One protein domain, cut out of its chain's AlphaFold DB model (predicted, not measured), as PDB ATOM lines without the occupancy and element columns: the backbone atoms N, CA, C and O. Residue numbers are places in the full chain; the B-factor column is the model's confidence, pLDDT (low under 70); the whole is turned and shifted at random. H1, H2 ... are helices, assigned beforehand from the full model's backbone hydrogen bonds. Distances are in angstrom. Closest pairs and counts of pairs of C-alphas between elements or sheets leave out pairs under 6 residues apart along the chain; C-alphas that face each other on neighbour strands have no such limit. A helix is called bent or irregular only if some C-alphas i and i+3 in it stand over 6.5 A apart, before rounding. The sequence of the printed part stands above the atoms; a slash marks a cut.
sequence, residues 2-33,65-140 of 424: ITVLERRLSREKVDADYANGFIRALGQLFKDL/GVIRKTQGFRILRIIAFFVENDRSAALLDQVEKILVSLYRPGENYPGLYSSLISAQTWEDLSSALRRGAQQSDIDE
ATOM      1  N   ILE A   2     196.082 229.084 246.334       28.64
ATOM      2  CA  ILE A   2     197.396 229.318 246.980       28.64
ATOM      3  C   ILE A   2     197.344 230.439 248.041       28.64
ATOM      4  O   ILE A   2     197.771 230.230 249.170       28.64
ATOM      5  N   THR A   3     196.674 231.560 247.761       29.28
ATOM      6  CA  THR A   3     196.434 232.652 248.734       29.28
ATOM      7  C   THR A   3     195.564 232.239 249.934       29.28
ATOM      8  O   THR A   3     195.554 232.910 250.961       29.28
ATOM      9  N   VAL A   4     194.815 231.135 249.808       37.06
ATOM     10  CA  VAL A   4     193.944 230.583 250.865       37.06
ATOM     11  C   VAL A   4     194.749 229.693 251.820       37.06
ATOM     12  O   VAL A   4     194.468 229.673 253.014       37.06
ATOM     13  N   LEU A   5     195.794 229.023 251.324       36.78
ATOM     14  CA  LEU A   5     196.728 228.243 252.144       36.78
ATOM     15  C   LEU A   5     197.684 229.144 252.948       36.78
ATOM     16  O   LEU A   5     197.996 228.833 254.096       36.78
ATOM     17  N   GLU A   6     198.079 230.299 252.402       37.12
ATOM     18  CA  GLU A   6     198.969 231.263 253.076       37.12
ATOM     19  C   GLU A   6     198.375 231.864 254.356       37.12
ATOM     20  O   GLU A   6     199.098 232.087 255.325       37.12
ATOM     21  N   ARG A   7     197.052 232.071 254.413       37.59
ATOM     22  CA  ARG A   7     196.385 232.557 255.635       37.59
ATOM     23  C   ARG A   7     196.337 231.512 256.754       37.59
ATOM     24  O   ARG A   7     196.217 231.895 257.911       37.59
ATOM     25  N   ARG A   8     196.449 230.218 256.430       43.88
ATOM     26  CA  ARG A   8     196.332 229.107 257.394       43.88
ATOM     27  C   ARG A   8     197.643 228.741 258.085       43.88
ATOM     28  O   ARG A   8     197.611 228.334 259.236       43.88
ATOM     29  N   LEU A   9     198.785 228.918 257.421       42.41
ATOM     30  CA  LEU A   9     200.095 228.636 258.026       42.41
ATOM     31  C   LEU A   9     200.531 229.693 259.056       42.41
ATOM     32  O   LEU A   9     201.458 229.432 259.813       42.41
ATOM     33  N   SER A  10     199.879 230.863 259.109       39.94
ATOM     34  CA  SER A  10     200.326 231.981 259.953       39.94
ATOM     35  C   SER A  10     199.402 232.373 261.113       39.94
ATOM     36  O   SER A  10     199.779 233.293 261.839       39.94
ATOM     37  N   ARG A  11     198.232 231.749 261.336       39.00
ATOM     38  CA  ARG A  11     197.383 232.060 262.509       39.00
ATOM     39  C   ARG A  11     196.543 230.873 262.984       39.00
ATOM     40  O   ARG A  11     195.718 230.346 262.241       39.00
ATOM     41  N   GLU A  12     196.715 230.537 264.263       50.25
ATOM     42  CA  GLU A  12     195.687 229.926 265.107       50.25
ATOM     43  C   GLU A  12     194.398 230.762 265.055       50.25
ATOM     44  O   GLU A  12     194.446 231.992 265.070       50.25
ATOM     45  N   LYS A  13     193.256 230.067 265.049       48.09
ATOM     46  CA  LYS A  13     191.877 230.564 264.889       48.09
ATOM     47  C   LYS A  13     191.505 230.935 263.454       48.09
ATOM     48  O   LYS A  13     191.609 232.075 263.006       48.09
ATOM     49  N   VAL A  14     190.960 229.932 262.765       53.22
ATOM     50  CA  VAL A  14     189.998 230.147 261.684       53.22
ATOM     51  C   VAL A  14     188.851 230.970 262.268       53.22
ATOM     52  O   VAL A  14     188.181 230.529 263.199       53.22
ATOM     53  N   ASP A  15     188.670 232.179 261.751       62.16
ATOM     54  CA  ASP A  15     187.536 233.028 262.094       62.16
ATOM     55  C   ASP A  15     186.252 232.280 261.710       62.16
ATOM     56  O   ASP A  15     186.079 231.899 260.545       62.16
ATOM     57  N   ALA A  16     185.383 231.993 262.684       58.69
ATOM     58  CA  ALA A  16     184.149 231.238 262.462       58.69
ATOM     59  C   ALA A  16     183.300 231.882 261.350       58.69
ATOM     60  O   ALA A  16     182.635 231.189 260.576       58.69
ATOM     61  N   ASP A  17     183.412 233.200 261.197       63.69
ATOM     62  CA  ASP A  17     182.759 233.983 260.154       63.69
ATOM     63  C   ASP A  17     183.242 233.631 258.742       63.69
ATOM     64  O   ASP A  17     182.442 233.604 257.802       63.69
ATOM     65  N   TYR A  18     184.518 233.272 258.574       60.31
ATOM     66  CA  TYR A  18     185.064 232.862 257.280       60.31
ATOM     67  C   TYR A  18     184.560 231.476 256.863       60.31
ATOM     68  O   TYR A  18     184.146 231.292 255.715       60.31
ATOM     69  N   ALA A  19     184.546 230.513 257.792       60.25
ATOM     70  CA  ALA A  19     183.982 229.187 257.542       60.25
ATOM     71  C   ALA A  19     182.489 229.294 257.189       60.25
ATOM     72  O   ALA A  19     182.051 228.771 256.164       60.25
ATOM     73  N   ASN A  20     181.736 230.085 257.956       65.56
ATOM     74  CA  ASN A  20     180.318 230.335 257.709       65.56
ATOM     75  C   ASN A  20     180.059 231.062 256.373       65.56
ATOM     76  O   ASN A  20     179.043 230.809 255.722       65.56
ATOM     77  N   GLY A  21     180.950 231.965 255.950       71.38
ATOM     78  CA  GLY A  21     180.863 232.662 254.662       71.38
ATOM     79  C   GLY A  21     181.124 231.743 253.467       71.38
ATOM     80  O   GLY A  21     180.353 231.737 252.506       71.38
ATOM     81  N   PHE A  22     182.168 230.913 253.550       65.31
ATOM     82  CA  PHE A  22     182.476 229.905 252.533       65.31
ATOM     83  C   PHE A  22     181.340 228.883 252.387       65.31
ATOM     84  O   PHE A  22     180.928 228.557 251.275       65.31
ATOM     85  N   ILE A  23     180.772 228.437 253.507       62.69
ATOM     86  CA  ILE A  23     179.689 227.451 253.520       62.69
ATOM     87  C   ILE A  23     178.380 228.044 252.990       62.69
ATOM     88  O   ILE A  23     177.685 227.386 252.217       62.69
ATOM     89  N   ARG A  24     178.070 229.312 253.294       70.25
ATOM     90  CA  ARG A  24     176.946 230.025 252.659       70.25
ATOM     91  C   ARG A  24     177.107 230.129 251.144       70.25
ATOM     92  O   ARG A  24     176.141 229.889 250.424       70.25
ATOM     93  N   ALA A  25     178.311 230.438 250.661       68.69
ATOM     94  CA  ALA A  25     178.588 230.503 249.229       68.69
ATOM     95  C   ALA A  25     178.410 229.135 248.546       68.69
ATOM     96  O   ALA A  25     177.836 229.064 247.462       68.69
ATOM     97  N   LEU A  26     178.830 228.048 249.199       60.91
ATOM     98  CA  LEU A  26     178.608 226.688 248.707       60.91
ATOM     99  C   LEU A  26     177.127 226.303 248.714       60.91
ATOM    100  O   LEU A  26     176.622 225.816 247.709       60.91
ATOM    101  N   GLY A  27     176.407 226.561 249.808       66.69
ATOM    102  CA  GLY A  27     174.970 226.296 249.889       66.69
ATOM    103  C   GLY A  27     174.173 227.054 248.825       66.69
ATOM    104  O   GLY A  27     173.247 226.495 248.242       66.69
ATOM    105  N   GLN A  28     174.559 228.296 248.523       68.38
ATOM    106  CA  GLN A  28     173.964 229.079 247.440       68.38
ATOM    107  C   GLN A  28     174.306 228.493 246.063       68.38
ATOM    108  O   GLN A  28     173.407 228.285 245.256       68.38
ATOM    109  N   LEU A  29     175.571 228.118 245.835       66.25
ATOM    110  CA  LEU A  29     176.009 227.452 244.605       66.25
ATOM    111  C   LEU A  29     175.212 226.168 244.328       66.25
ATOM    112  O   LEU A  29     174.850 225.919 243.183       66.25
ATOM    113  N   PHE A  30     174.916 225.371 245.360       62.19
ATOM    114  CA  PHE A  30     174.112 224.151 245.225       62.19
ATOM    115  C   PHE A  30     172.614 224.430 245.036       62.19
ATOM    116  O   PHE A  30     171.959 223.686 244.311       62.19
ATOM    117  N   LYS A  31     172.067 225.492 245.643       66.75
ATOM    118  CA  LYS A  31     170.668 225.923 245.440       66.75
ATOM    119  C   LYS A  31     170.415 226.478 244.040       66.75
ATOM    120  O   LYS A  31     169.340 226.258 243.491       66.75
ATOM    121  N   ASP A  32     171.402 227.161 243.470       61.22
ATOM    122  CA  ASP A  32     171.327 227.748 242.129       61.22
ATOM    123  C   ASP A  32     171.541 226.709 241.012       61.22
ATOM    124  O   ASP A  32     171.428 227.031 239.826       61.22
ATOM    125  N   LEU A  33     171.813 225.443 241.360       53.56
ATOM    126  CA  LEU A  33     171.768 224.350 240.395       53.56
ATOM    127  C   LEU A  33     170.301 224.109 239.993       53.56
ATOM    128  O   LEU A  33     169.488 223.740 240.844       53.56
ATOM    129  N   GLY A  65     174.925 217.819 231.495       67.62
ATOM    130  CA  GLY A  65     174.654 217.032 232.697       67.62
ATOM    131  C   GLY A  65     175.885 216.307 233.243       67.62
ATOM    132  O   GLY A  65     176.142 216.361 234.445       67.62
ATOM    133  N   VAL A  66     176.676 215.672 232.375       61.31
ATOM    134  CA  VAL A  66     177.901 214.953 232.764       61.31
ATOM    135  C   VAL A  66     178.950 215.916 233.322       61.31
ATOM    136  O   VAL A  66     179.466 215.681 234.411       61.31
ATOM    137  N   ILE A  67     179.202 217.043 232.647       59.91
ATOM    138  CA  ILE A  67     180.176 218.050 233.102       59.91
ATOM    139  C   ILE A  67     179.786 218.606 234.478       59.91
ATOM    140  O   ILE A  67     180.638 218.723 235.359       59.91
ATOM    141  N   ARG A  68     178.499 218.905 234.697       68.81
ATOM    142  CA  ARG A  68     178.012 219.407 235.992       68.81
ATOM    143  C   ARG A  68     178.152 218.376 237.111       68.81
ATOM    144  O   ARG A  68     178.584 218.743 238.199       68.81
ATOM    145  N   LYS A  69     177.869 217.097 236.840       68.75
ATOM    146  CA  LYS A  69     178.074 216.005 237.808       68.75
ATOM    147  C   LYS A  69     179.552 215.844 238.180       68.75
ATOM    148  O   LYS A  69     179.869 215.750 239.362       68.75
ATOM    149  N   THR A  70     180.454 215.898 237.199       68.62
ATOM    150  CA  THR A  70     181.903 215.804 237.439       68.62
ATOM    151  C   THR A  70     182.430 216.989 238.255       68.62
ATOM    152  O   THR A  70     183.210 216.800 239.185       68.62
ATOM    153  N   GLN A  71     181.982 218.216 237.963       72.88
ATOM    154  CA  GLN A  71     182.393 219.404 238.724       72.88
ATOM    155  C   GLN A  71     181.826 219.407 240.148       72.88
ATOM    156  O   GLN A  71     182.563 219.674 241.094       72.88
ATOM    157  N   GLY A  72     180.549 219.053 240.322       75.44
ATOM    158  CA  GLY A  72     179.937 218.919 241.646       75.44
ATOM    159  C   GLY A  72     180.692 217.923 242.528       75.44
ATOM    160  O   GLY A  72     180.974 218.219 243.686       75.44
ATOM    161  N   PHE A  73     181.120 216.793 241.959       74.06
ATOM    162  CA  PHE A  73     181.943 215.822 242.674       74.06
ATOM    163  C   PHE A  73     183.310 216.380 243.079       74.06
ATOM    164  O   PHE A  73     183.713 216.217 244.227       74.06
ATOM    165  N   ARG A  74     184.015 217.074 242.178       75.50
ATOM    166  CA  ARG A  74     185.301 217.711 242.508       75.50
ATOM    167  C   ARG A  74     185.166 218.679 243.673       75.50
ATOM    168  O   ARG A  74     185.995 218.668 244.577       75.50
ATOM    169  N   ILE A  75     184.096 219.468 243.686       78.19
ATOM    170  CA  ILE A  75     183.802 220.405 244.771       78.19
ATOM    171  C   ILE A  75     183.549 219.651 246.081       78.19
ATOM    172  O   ILE A  75     184.184 219.967 247.083       78.19
ATOM    173  N   LEU A  76     182.697 218.621 246.071       78.19
ATOM    174  CA  LEU A  76     182.436 217.782 247.249       78.19
ATOM    175  C   LEU A  76     183.703 217.130 247.794       78.19
ATOM    176  O   LEU A  76     183.934 217.122 249.000       78.19
ATOM    177  N   ARG A  77     184.552 216.634 246.900       77.50
ATOM    178  CA  ARG A  77     185.815 215.992 247.244       77.50
ATOM    179  C   ARG A  77     186.797 216.995 247.861       77.50
ATOM    180  O   ARG A  77     187.396 216.694 248.888       77.50
ATOM    181  N   ILE A  78     186.908 218.208 247.306       78.69
ATOM    182  CA  ILE A  78     187.712 219.307 247.875       78.69
ATOM    183  C   ILE A  78     187.207 219.696 249.270       78.69
ATOM    184  O   ILE A  78     188.015 219.861 250.183       78.69
ATOM    185  N   ILE A  79     185.890 219.833 249.440       78.75
ATOM    186  CA  ILE A  79     185.273 220.156 250.733       78.75
ATOM    187  C   ILE A  79     185.613 219.073 251.749       78.75
ATOM    188  O   ILE A  79     186.087 219.377 252.838       78.75
ATOM    189  N   ALA A  80     185.431 217.810 251.385       78.88
ATOM    190  CA  ALA A  80     185.662 216.720 252.306       78.88
ATOM    191  C   ALA A  80     187.156 216.573 252.668       78.88
ATOM    192  O   ALA A  80     187.477 216.413 253.842       78.88
ATOM    193  N   PHE A  81     188.094 216.791 251.736       79.12
ATOM    194  CA  PHE A  81     189.520 216.902 252.091       79.12
ATOM    195  C   PHE A  81     189.819 218.081 253.011       79.12
ATOM    196  O   PHE A  81     190.677 217.992 253.890       79.12
ATOM    197  N   PHE A  82     189.144 219.210 252.815       77.62
ATOM    198  CA  PHE A  82     189.325 220.375 253.667       77.62
ATOM    199  C   PHE A  82     188.900 220.085 255.113       77.62
ATOM    200  O   PHE A  82     189.608 220.489 256.035       77.62
ATOM    201  N   VAL A  83     187.804 219.346 255.299       80.19
ATOM    202  CA  VAL A  83     187.316 218.918 256.619       80.19
ATOM    203  C   VAL A  83     188.184 217.817 257.229       80.19
ATOM    204  O   VAL A  83     188.449 217.839 258.425       80.19
ATOM    205  N   GLU A  84     188.713 216.889 256.425       79.62
ATOM    206  CA  GLU A  84     189.630 215.855 256.927       79.62
ATOM    207  C   GLU A  84     190.913 216.457 257.524       79.62
ATOM    208  O   GLU A  84     191.449 215.936 258.505       79.62
ATOM    209  N   ASN A  85     191.353 217.594 256.975       76.75
ATOM    210  CA  ASN A  85     192.500 218.352 257.469       76.75
ATOM    211  C   ASN A  85     192.173 219.274 258.656       76.75
ATOM    212  O   ASN A  85     193.046 219.538 259.478       76.75
ATOM    213  N   ASP A  86     190.945 219.787 258.751       77.81
ATOM    214  CA  ASP A  86     190.487 220.683 259.817       77.81
ATOM    215  C   ASP A  86     189.324 220.011 260.546       77.81
ATOM    216  O   ASP A  86     188.160 220.218 260.204       77.81
ATOM    217  N   ARG A  87     189.653 219.154 261.526       78.19
ATOM    218  CA  ARG A  87     188.711 218.312 262.297       78.19
ATOM    219  C   ARG A  87     187.788 219.110 263.235       78.19
ATOM    220  O   ARG A  87     187.459 218.669 264.334       78.19
ATOM    221  N   SER A  88     187.386 220.305 262.831       85.94
ATOM    222  CA  SER A  88     186.410 221.121 263.535       85.94
ATOM    223  C   SER A  88     185.046 220.428 263.521       85.94
ATOM    224  O   SER A  88     184.457 220.219 262.460       85.94
ATOM    225  N   ALA A  89     184.517 220.108 264.705       82.94
ATOM    226  CA  ALA A  89     183.208 219.470 264.867       82.94
ATOM    227  C   ALA A  89     182.070 220.267 264.201       82.94
ATOM    228  O   ALA A  89     181.164 219.688 263.613       82.94
ATOM    229  N   ALA A  90     182.153 221.603 264.231       84.19
ATOM    230  CA  ALA A  90     181.168 222.471 263.589       84.19
ATOM    231  C   ALA A  90     181.213 222.380 262.054       84.19
ATOM    232  O   ALA A  90     180.181 222.473 261.395       84.19
ATOM    233  N   LEU A  91     182.405 222.205 261.480       81.19
ATOM    234  CA  LEU A  91     182.584 222.055 260.039       81.19
ATOM    235  C   LEU A  91     182.133 220.665 259.569       81.19
ATOM    236  O   LEU A  91     181.505 220.555 258.518       81.19
ATOM    237  N   LEU A  92     182.417 219.635 260.371       83.94
ATOM    238  CA  LEU A  92     181.976 218.256 260.152       83.94
ATOM    239  C   LEU A  92     180.447 218.166 260.055       83.94
ATOM    240  O   LEU A  92     179.938 217.733 259.025       83.94
ATOM    241  N   ASP A  93     179.728 218.679 261.057       85.19
ATOM    242  CA  ASP A  93     178.256 218.696 261.091       85.19
ATOM    243  C   ASP A  93     177.647 219.459 259.896       85.19
ATOM    244  O   ASP A  93     176.643 219.050 259.311       85.19
ATOM    245  N   GLN A  94     178.273 220.558 259.464       83.50
ATOM    246  CA  GLN A  94     177.792 221.317 258.305       83.50
ATOM    247  C   GLN A  94     178.003 220.579 256.979       83.50
ATOM    248  O   GLN A  94     177.121 220.602 256.118       83.50
ATOM    249  N   VAL A  95     179.149 219.924 256.793       83.00
ATOM    250  CA  VAL A  95     179.419 219.150 255.573       83.00
ATOM    251  C   VAL A  95     178.556 217.899 255.511       83.00
ATOM    252  O   VAL A  95     178.030 217.590 254.442       83.00
ATOM    253  N   GLU A  96     178.330 217.246 256.646       84.25
ATOM    254  CA  GLU A  96     177.376 216.149 256.769       84.25
ATOM    255  C   GLU A  96     175.972 216.591 256.328       84.25
ATOM    256  O   GLU A  96     175.391 215.984 255.432       84.25
ATOM    257  N   LYS A  97     175.469 217.727 256.833       84.12
ATOM    258  CA  LYS A  97     174.172 218.294 256.412       84.12
ATOM    259  C   LYS A  97     174.097 218.577 254.913       84.12
ATOM    260  O   LYS A  97     173.064 218.321 254.294       84.12
ATOM    261  N   ILE A  98     175.172 219.097 254.313       82.94
ATOM    262  CA  ILE A  98     175.232 219.339 252.864       82.94
ATOM    263  C   ILE A  98     175.141 218.012 252.107       82.94
ATOM    264  O   ILE A  98     174.338 217.901 251.184       82.94
ATOM    265  N   LEU A  99     175.908 216.998 252.499       81.25
ATOM    266  CA  LEU A  99     175.909 215.697 251.830       81.25
ATOM    267  C   LEU A  99     174.568 214.974 251.964       81.25
ATOM    268  O   LEU A  99     174.031 214.510 250.959       81.25
ATOM    269  N   VAL A 100     173.975 214.985 253.159       82.00
ATOM    270  CA  VAL A 100     172.628 214.451 253.401       82.00
ATOM    271  C   VAL A 100     171.590 215.182 252.545       82.00
ATOM    272  O   VAL A 100     170.696 214.546 251.997       82.00
ATOM    273  N   SER A 101     171.722 216.499 252.349       82.69
ATOM    274  CA  SER A 101     170.810 217.262 251.479       82.69
ATOM    275  C   SER A 101     170.967 216.952 249.984       82.69
ATOM    276  O   SER A 101     170.037 217.167 249.202       82.69
ATOM    277  N   LEU A 102     172.140 216.458 249.577       81.38
ATOM    278  CA  LEU A 102     172.430 216.053 248.203       81.38
ATOM    279  C   LEU A 102     171.987 214.617 247.920       81.38
ATOM    280  O   LEU A 102     171.739 214.286 246.759       81.38
ATOM    281  N   TYR A 103     171.860 213.784 248.955       84.94
ATOM    282  CA  TYR A 103     171.330 212.433 248.841       84.94
ATOM    283  C   TYR A 103     169.834 212.466 248.512       84.94
ATOM    284  O   TYR A 103     169.005 212.933 249.295       84.94
ATOM    285  N   ARG A 104     169.468 211.931 247.346       84.75
ATOM    286  CA  ARG A 104     168.074 211.742 246.941       84.75
ATOM    287  C   ARG A 104     167.796 210.249 246.761       84.75
ATOM    288  O   ARG A 104     168.378 209.630 245.867       84.75
ATOM    289  N   PRO A 105     166.908 209.654 247.580       85.06
ATOM    290  CA  PRO A 105     166.544 208.250 247.439       85.06
ATOM    291  C   PRO A 105     166.040 207.951 246.021       85.06
ATOM    292  O   PRO A 105     165.166 208.651 245.507       85.06
ATOM    293  N   GLY A 106     166.587 206.911 245.388       84.25
ATOM    294  CA  GLY A 106     166.179 206.462 244.051       84.25
ATOM    295  C   GLY A 106     166.866 207.161 242.869       84.25
ATOM    296  O   GLY A 106     166.604 206.792 241.724       84.25
ATOM    297  N   GLU A 107     167.762 208.129 243.097       83.69
ATOM    298  CA  GLU A 107     168.618 208.650 242.026       83.69
ATOM    299  C   GLU A 107     169.807 207.708 241.750       83.69
ATOM    300  O   GLU A 107     170.539 207.301 242.650       83.69
ATOM    301  N   ASN A 108     170.033 207.384 240.472       82.38
ATOM    302  CA  ASN A 108     171.201 206.613 240.043       82.38
ATOM    303  C   ASN A 108     172.441 207.517 239.969       82.38
ATOM    304  O   ASN A 108     172.664 208.226 238.976       82.38
ATOM    305  N   TYR A 109     173.263 207.474 241.014       80.69
ATOM    306  CA  TYR A 109     174.590 208.084 241.023       80.69
ATOM    307  C   TYR A 109     175.608 207.146 240.351       80.69
ATOM    308  O   TYR A 109     175.604 205.946 240.629       80.69
ATOM    309  N   PRO A 110     176.496 207.649 239.471       80.06
ATOM    310  CA  PRO A 110     177.613 206.857 238.955       80.06
ATOM    311  C   PRO A 110     178.425 206.214 240.093       80.06
ATOM    312  O   PRO A 110     178.580 206.820 241.150       80.06
ATOM    313  N   GLY A 111     178.947 205.001 239.882       78.62
ATOM    314  CA  GLY A 111     179.461 204.139 240.961       78.62
ATOM    315  C   GLY A 111     180.588 204.727 241.823       78.62
ATOM    316  O   GLY A 111     180.677 204.410 243.002       78.62
ATOM    317  N   LEU A 112     181.402 205.639 241.281       69.75
ATOM    318  CA  LEU A 112     182.432 206.353 242.056       69.75
ATOM    319  C   LEU A 112     181.843 207.370 243.052       69.75
ATOM    320  O   LEU A 112     182.528 207.803 243.974       69.75
ATOM    321  N   TYR A 113     180.587 207.771 242.855       80.00
ATOM    322  CA  TYR A 113     179.912 208.833 243.603       80.00
ATOM    323  C   TYR A 113     178.857 208.296 244.561       80.00
ATOM    324  O   TYR A 113     178.548 208.957 245.550       80.00
ATOM    325  N   SER A 114     178.317 207.107 244.283       86.31
ATOM    326  CA  SER A 114     177.291 206.491 245.118       86.31
ATOM    327  C   SER A 114     177.785 206.303 246.549       86.31
ATOM    328  O   SER A 114     177.070 206.685 247.463       86.31
ATOM    329  N   SER A 115     179.023 205.836 246.737       87.81
ATOM    330  CA  SER A 115     179.628 205.625 248.059       87.81
ATOM    331  C   SER A 115     179.853 206.917 248.848       87.81
ATOM    332  O   SER A 115     179.742 206.907 250.069       87.81
ATOM    333  N   LEU A 116     180.154 208.026 248.160       86.38
ATOM    334  CA  LEU A 116     180.355 209.335 248.782       86.38
ATOM    335  C   LEU A 116     179.022 209.949 249.227       86.38
ATOM    336  O   LEU A 116     178.919 210.504 250.313       86.38
ATOM    337  N   ILE A 117     178.006 209.847 248.368       86.19
ATOM    338  CA  ILE A 117     176.678 210.427 248.595       86.19
ATOM    339  C   ILE A 117     175.867 209.570 249.577       86.19
ATOM    340  O   ILE A 117     175.037 210.101 250.304       86.19
ATOM    341  N   SER A 118     176.119 208.258 249.643       88.25
ATOM    342  CA  SER A 118     175.475 207.348 250.599       88.25
ATOM    343  C   SER A 118     176.142 207.306 251.974       88.25
ATOM    344  O   SER A 118     175.684 206.551 252.829       88.25
ATOM    345  N   ALA A 119     177.250 208.021 252.177       89.88
ATOM    346  CA  ALA A 119     177.939 208.042 253.460       89.88
ATOM    347  C   ALA A 119     177.053 208.711 254.521       89.88
ATOM    348  O   ALA A 119     176.645 209.858 254.352       89.88
ATOM    349  N   GLN A 120     176.747 207.983 255.598       86.62
ATOM    350  CA  GLN A 120     175.909 208.479 256.697       86.62
ATOM    351  C   GLN A 120     176.736 209.032 257.852       86.62
ATOM    352  O   GLN A 120     176.237 209.819 258.646       86.62
ATOM    353  N   THR A 121     177.993 208.610 257.942       87.38
ATOM    354  CA  THR A 121     178.933 209.042 258.969       87.38
ATOM    355  C   THR A 121     180.164 209.668 258.331       87.38
ATOM    356  O   THR A 121     180.469 209.455 257.149       87.38
ATOM    357  N   TRP A 122     180.910 210.434 259.121       84.62
ATOM    358  CA  TRP A 122     182.186 210.980 258.675       84.62
ATOM    359  C   TRP A 122     183.200 209.872 258.348       84.62
ATOM    360  O   TRP A 122     183.960 209.987 257.384       84.62
ATOM    361  N   GLU A 123     183.195 208.776 259.107       87.88
ATOM    362  CA  GLU A 123     184.035 207.606 258.860       87.88
ATOM    363  C   GLU A 123     183.721 206.959 257.505       87.88
ATOM    364  O   GLU A 123     184.645 206.625 256.752       87.88
ATOM    365  N   ASP A 124     182.435 206.837 257.161       88.69
ATOM    366  CA  ASP A 124     181.990 206.316 255.867       88.69
ATOM    367  C   ASP A 124     182.429 207.233 254.730       88.69
ATOM    368  O   ASP A 124     182.908 206.762 253.695       88.69
ATOM    369  N   LEU A 125     182.313 208.545 254.941       86.19
ATOM    370  CA  LEU A 125     182.673 209.558 253.960       86.19
ATOM    371  C   LEU A 125     184.184 209.588 253.717       86.19
ATOM    372  O   LEU A 125     184.617 209.533 252.568       86.19
ATOM    373  N   SER A 126     184.995 209.618 254.777       83.56
ATOM    374  CA  SER A 126     186.458 209.538 254.683       83.56
ATOM    375  C   SER A 126     186.887 208.236 253.998       83.56
ATOM    376  O   SER A 126     187.725 208.240 253.092       83.56
ATOM    377  N   SER A 127     186.244 207.115 254.331       86.88
ATOM    378  CA  SER A 127     186.494 205.829 253.674       86.88
ATOM    379  C   SER A 127     186.087 205.830 252.197       86.88
ATOM    380  O   SER A 127     186.781 205.246 251.359       86.88
ATOM    381  N   ALA A 128     184.976 206.476 251.842       87.38
ATOM    382  CA  ALA A 128     184.527 206.629 250.460       87.38
ATOM    383  C   ALA A 128     185.466 207.538 249.654       87.38
ATOM    384  O   ALA A 128     185.822 207.184 248.532       87.38
ATOM    385  N   LEU A 129     185.948 208.643 250.232       83.19
ATOM    386  CA  LEU A 129     186.938 209.537 249.618       83.19
ATOM    387  C   LEU A 129     188.242 208.816 249.301       83.19
ATOM    388  O   LEU A 129     188.742 208.906 248.181       83.19
ATOM    389  N   ARG A 130     188.782 208.084 250.283       82.19
ATOM    390  CA  ARG A 130     190.037 207.341 250.127       82.19
ATOM    391  C   ARG A 130     189.897 206.250 249.070       82.19
ATOM    392  O   ARG A 130     190.755 206.146 248.201       82.19
ATOM    393  N   ARG A 131     188.796 205.489 249.074       84.19
ATOM    394  CA  ARG A 131     188.518 204.479 248.034       84.19
ATOM    395  C   ARG A 131     188.322 205.108 246.655       84.19
ATOM    396  O   ARG A 131     188.886 204.622 245.681       84.19
ATOM    397  N   GLY A 132     187.580 206.211 246.567       79.75
ATOM    398  CA  GLY A 132     187.362 206.935 245.314       79.75
ATOM    399  C   GLY A 132     188.656 207.501 244.727       79.75
ATOM    400  O   GLY A 132     188.829 207.507 243.512       79.75
ATOM    401  N   ALA A 133     189.597 207.913 245.578       73.69
ATOM    402  CA  ALA A 133     190.927 208.333 245.152       73.69
ATOM    403  C   ALA A 133     191.776 207.191 244.587       73.69
ATOM    404  O   ALA A 133     192.499 207.380 243.614       73.69
ATOM    405  N   GLN A 134     191.651 205.996 245.160       77.50
ATOM    406  CA  GLN A 134     192.367 204.804 244.701       77.50
ATOM    407  C   GLN A 134     191.847 204.270 243.362       77.50
ATOM    408  O   GLN A 134     192.589 203.623 242.633       77.50
ATOM    409  N   GLN A 135     190.578 204.519 243.041       76.44
ATOM    410  CA  GLN A 135     189.909 203.942 241.870       76.44
ATOM    411  C   GLN A 135     189.790 204.902 240.681       76.44
ATOM    412  O   GLN A 135     189.278 204.509 239.636       76.44
ATOM    413  N   SER A 136     190.203 206.163 240.830       72.06
ATOM    414  CA  SER A 136     189.976 207.195 239.821       72.06
ATOM    415  C   SER A 136     191.256 207.939 239.457       72.06
ATOM    416  O   SER A 136     191.849 208.602 240.305       72.06
ATOM    417  N   ASP A 137     191.589 207.924 238.166       66.19
ATOM    418  CA  ASP A 137     192.692 208.693 237.567       66.19
ATOM    419  C   ASP A 137     192.372 210.193 237.423       66.19
ATOM    420  O   ASP A 137     193.178 210.969 236.917       66.19
ATOM    421  N   ILE A 138     191.158 210.618 237.802       57.25
ATOM    422  CA  ILE A 138     190.619 211.930 237.418       57.25
ATOM    423  C   ILE A 138     191.317 213.079 238.149       57.25
ATOM    424  O   ILE A 138     191.352 214.180 237.603       57.25
ATOM    425  N   ASP A 139     191.891 212.838 239.332       62.66
ATOM    426  CA  ASP A 139     192.601 213.852 240.110       62.66
ATOM    427  C   ASP A 139     193.695 213.177 240.974       62.66
ATOM    428  O   ASP A 139     193.378 212.505 241.962       62.66
ATOM    429  N   GLU A 140     194.976 213.355 240.619       70.56
ATOM    430  CA  GLU A 140     196.105 213.016 241.502       70.56
ATOM    431  C   GLU A 140     195.962 213.821 242.801       70.56
ATOM    432  O   GLU A 140     195.969 215.057 242.785       70.56
TER     433      GLU A 140
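Overview. This is residues 2 to 33 and 65 to 140 of the 424 residues of an uncharacterized protein of Botryobasidium botryosum FD-172 SS1 (UniProt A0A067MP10). Three longer helices, H2, H3 and H4, stand side by side at shallow tilts with their centres in a triangle, H3 running the opposite way to H2 and H4, and a hairpin of H5 and H6 packs steeply across the hairpin of H3 and H4. Residues 2 to 13, with the short H1, stick out from this body, and H2 is only loosely joined to it. The printed part has 108 residues with six named helices, H1 to H6 in chain order, and no named strand: all helix. It is compact, with a radius of gyration of the C-alphas of 14.4 A and spans of 42 by 29 by 26 A.

Along the chain. H1, residues 2 to 6, begins at C-alpha 2 (197.396, 229.318, 246.980). H2 is residues 16 to 31, 22.4 A long; H3, residues 65 to 85, 30.6 A; H4, residues 89 to 102, 20.1 A. H5, residues 111 to 117, is only just irregular: C-alphas 112 and 115 are 6.7 A apart. H6, residues 122 to 135, 19.8 A, ends at C-alpha 135 (189.909, 203.942, 241.870).

Arrangement. H1 touches no helix. H2 and H4 are close but not clearly touching, closest C-alphas Gly 27 and Ile 98 at 7.6 A, the same way at a shallow 3 degrees. H2 and H3 are near each other. H3, with residues 79 to 83, touches H4 in a hairpin, Val 83 to Leu 92 at 6.4 A between closest C-alphas, 17 degrees. H3 touches H6 at a steep 58 degrees, closest C-alphas Arg 77 and Leu 129, 7.0 A. H5 and H6 form a hairpin, closest C-alphas Leu 116 and Ala 128, 5.2 A. Every O i to N i+4 pair is within hydrogen-bond range but in H5, 1 of 3, with 2 of 4 O i to N i+3 pairs.

Size, cuts and confidence. The C-alphas of Ser 10 and Gly 106 are farthest apart, 45.5 A. Residues 34 to 64 are not printed, a gap of 11.0 A between C-alphas 33 and 65. No link printed whole is long. Mean pLDDT of the printed part is 72.1, with 40 residues under 70, among them 2 to 20.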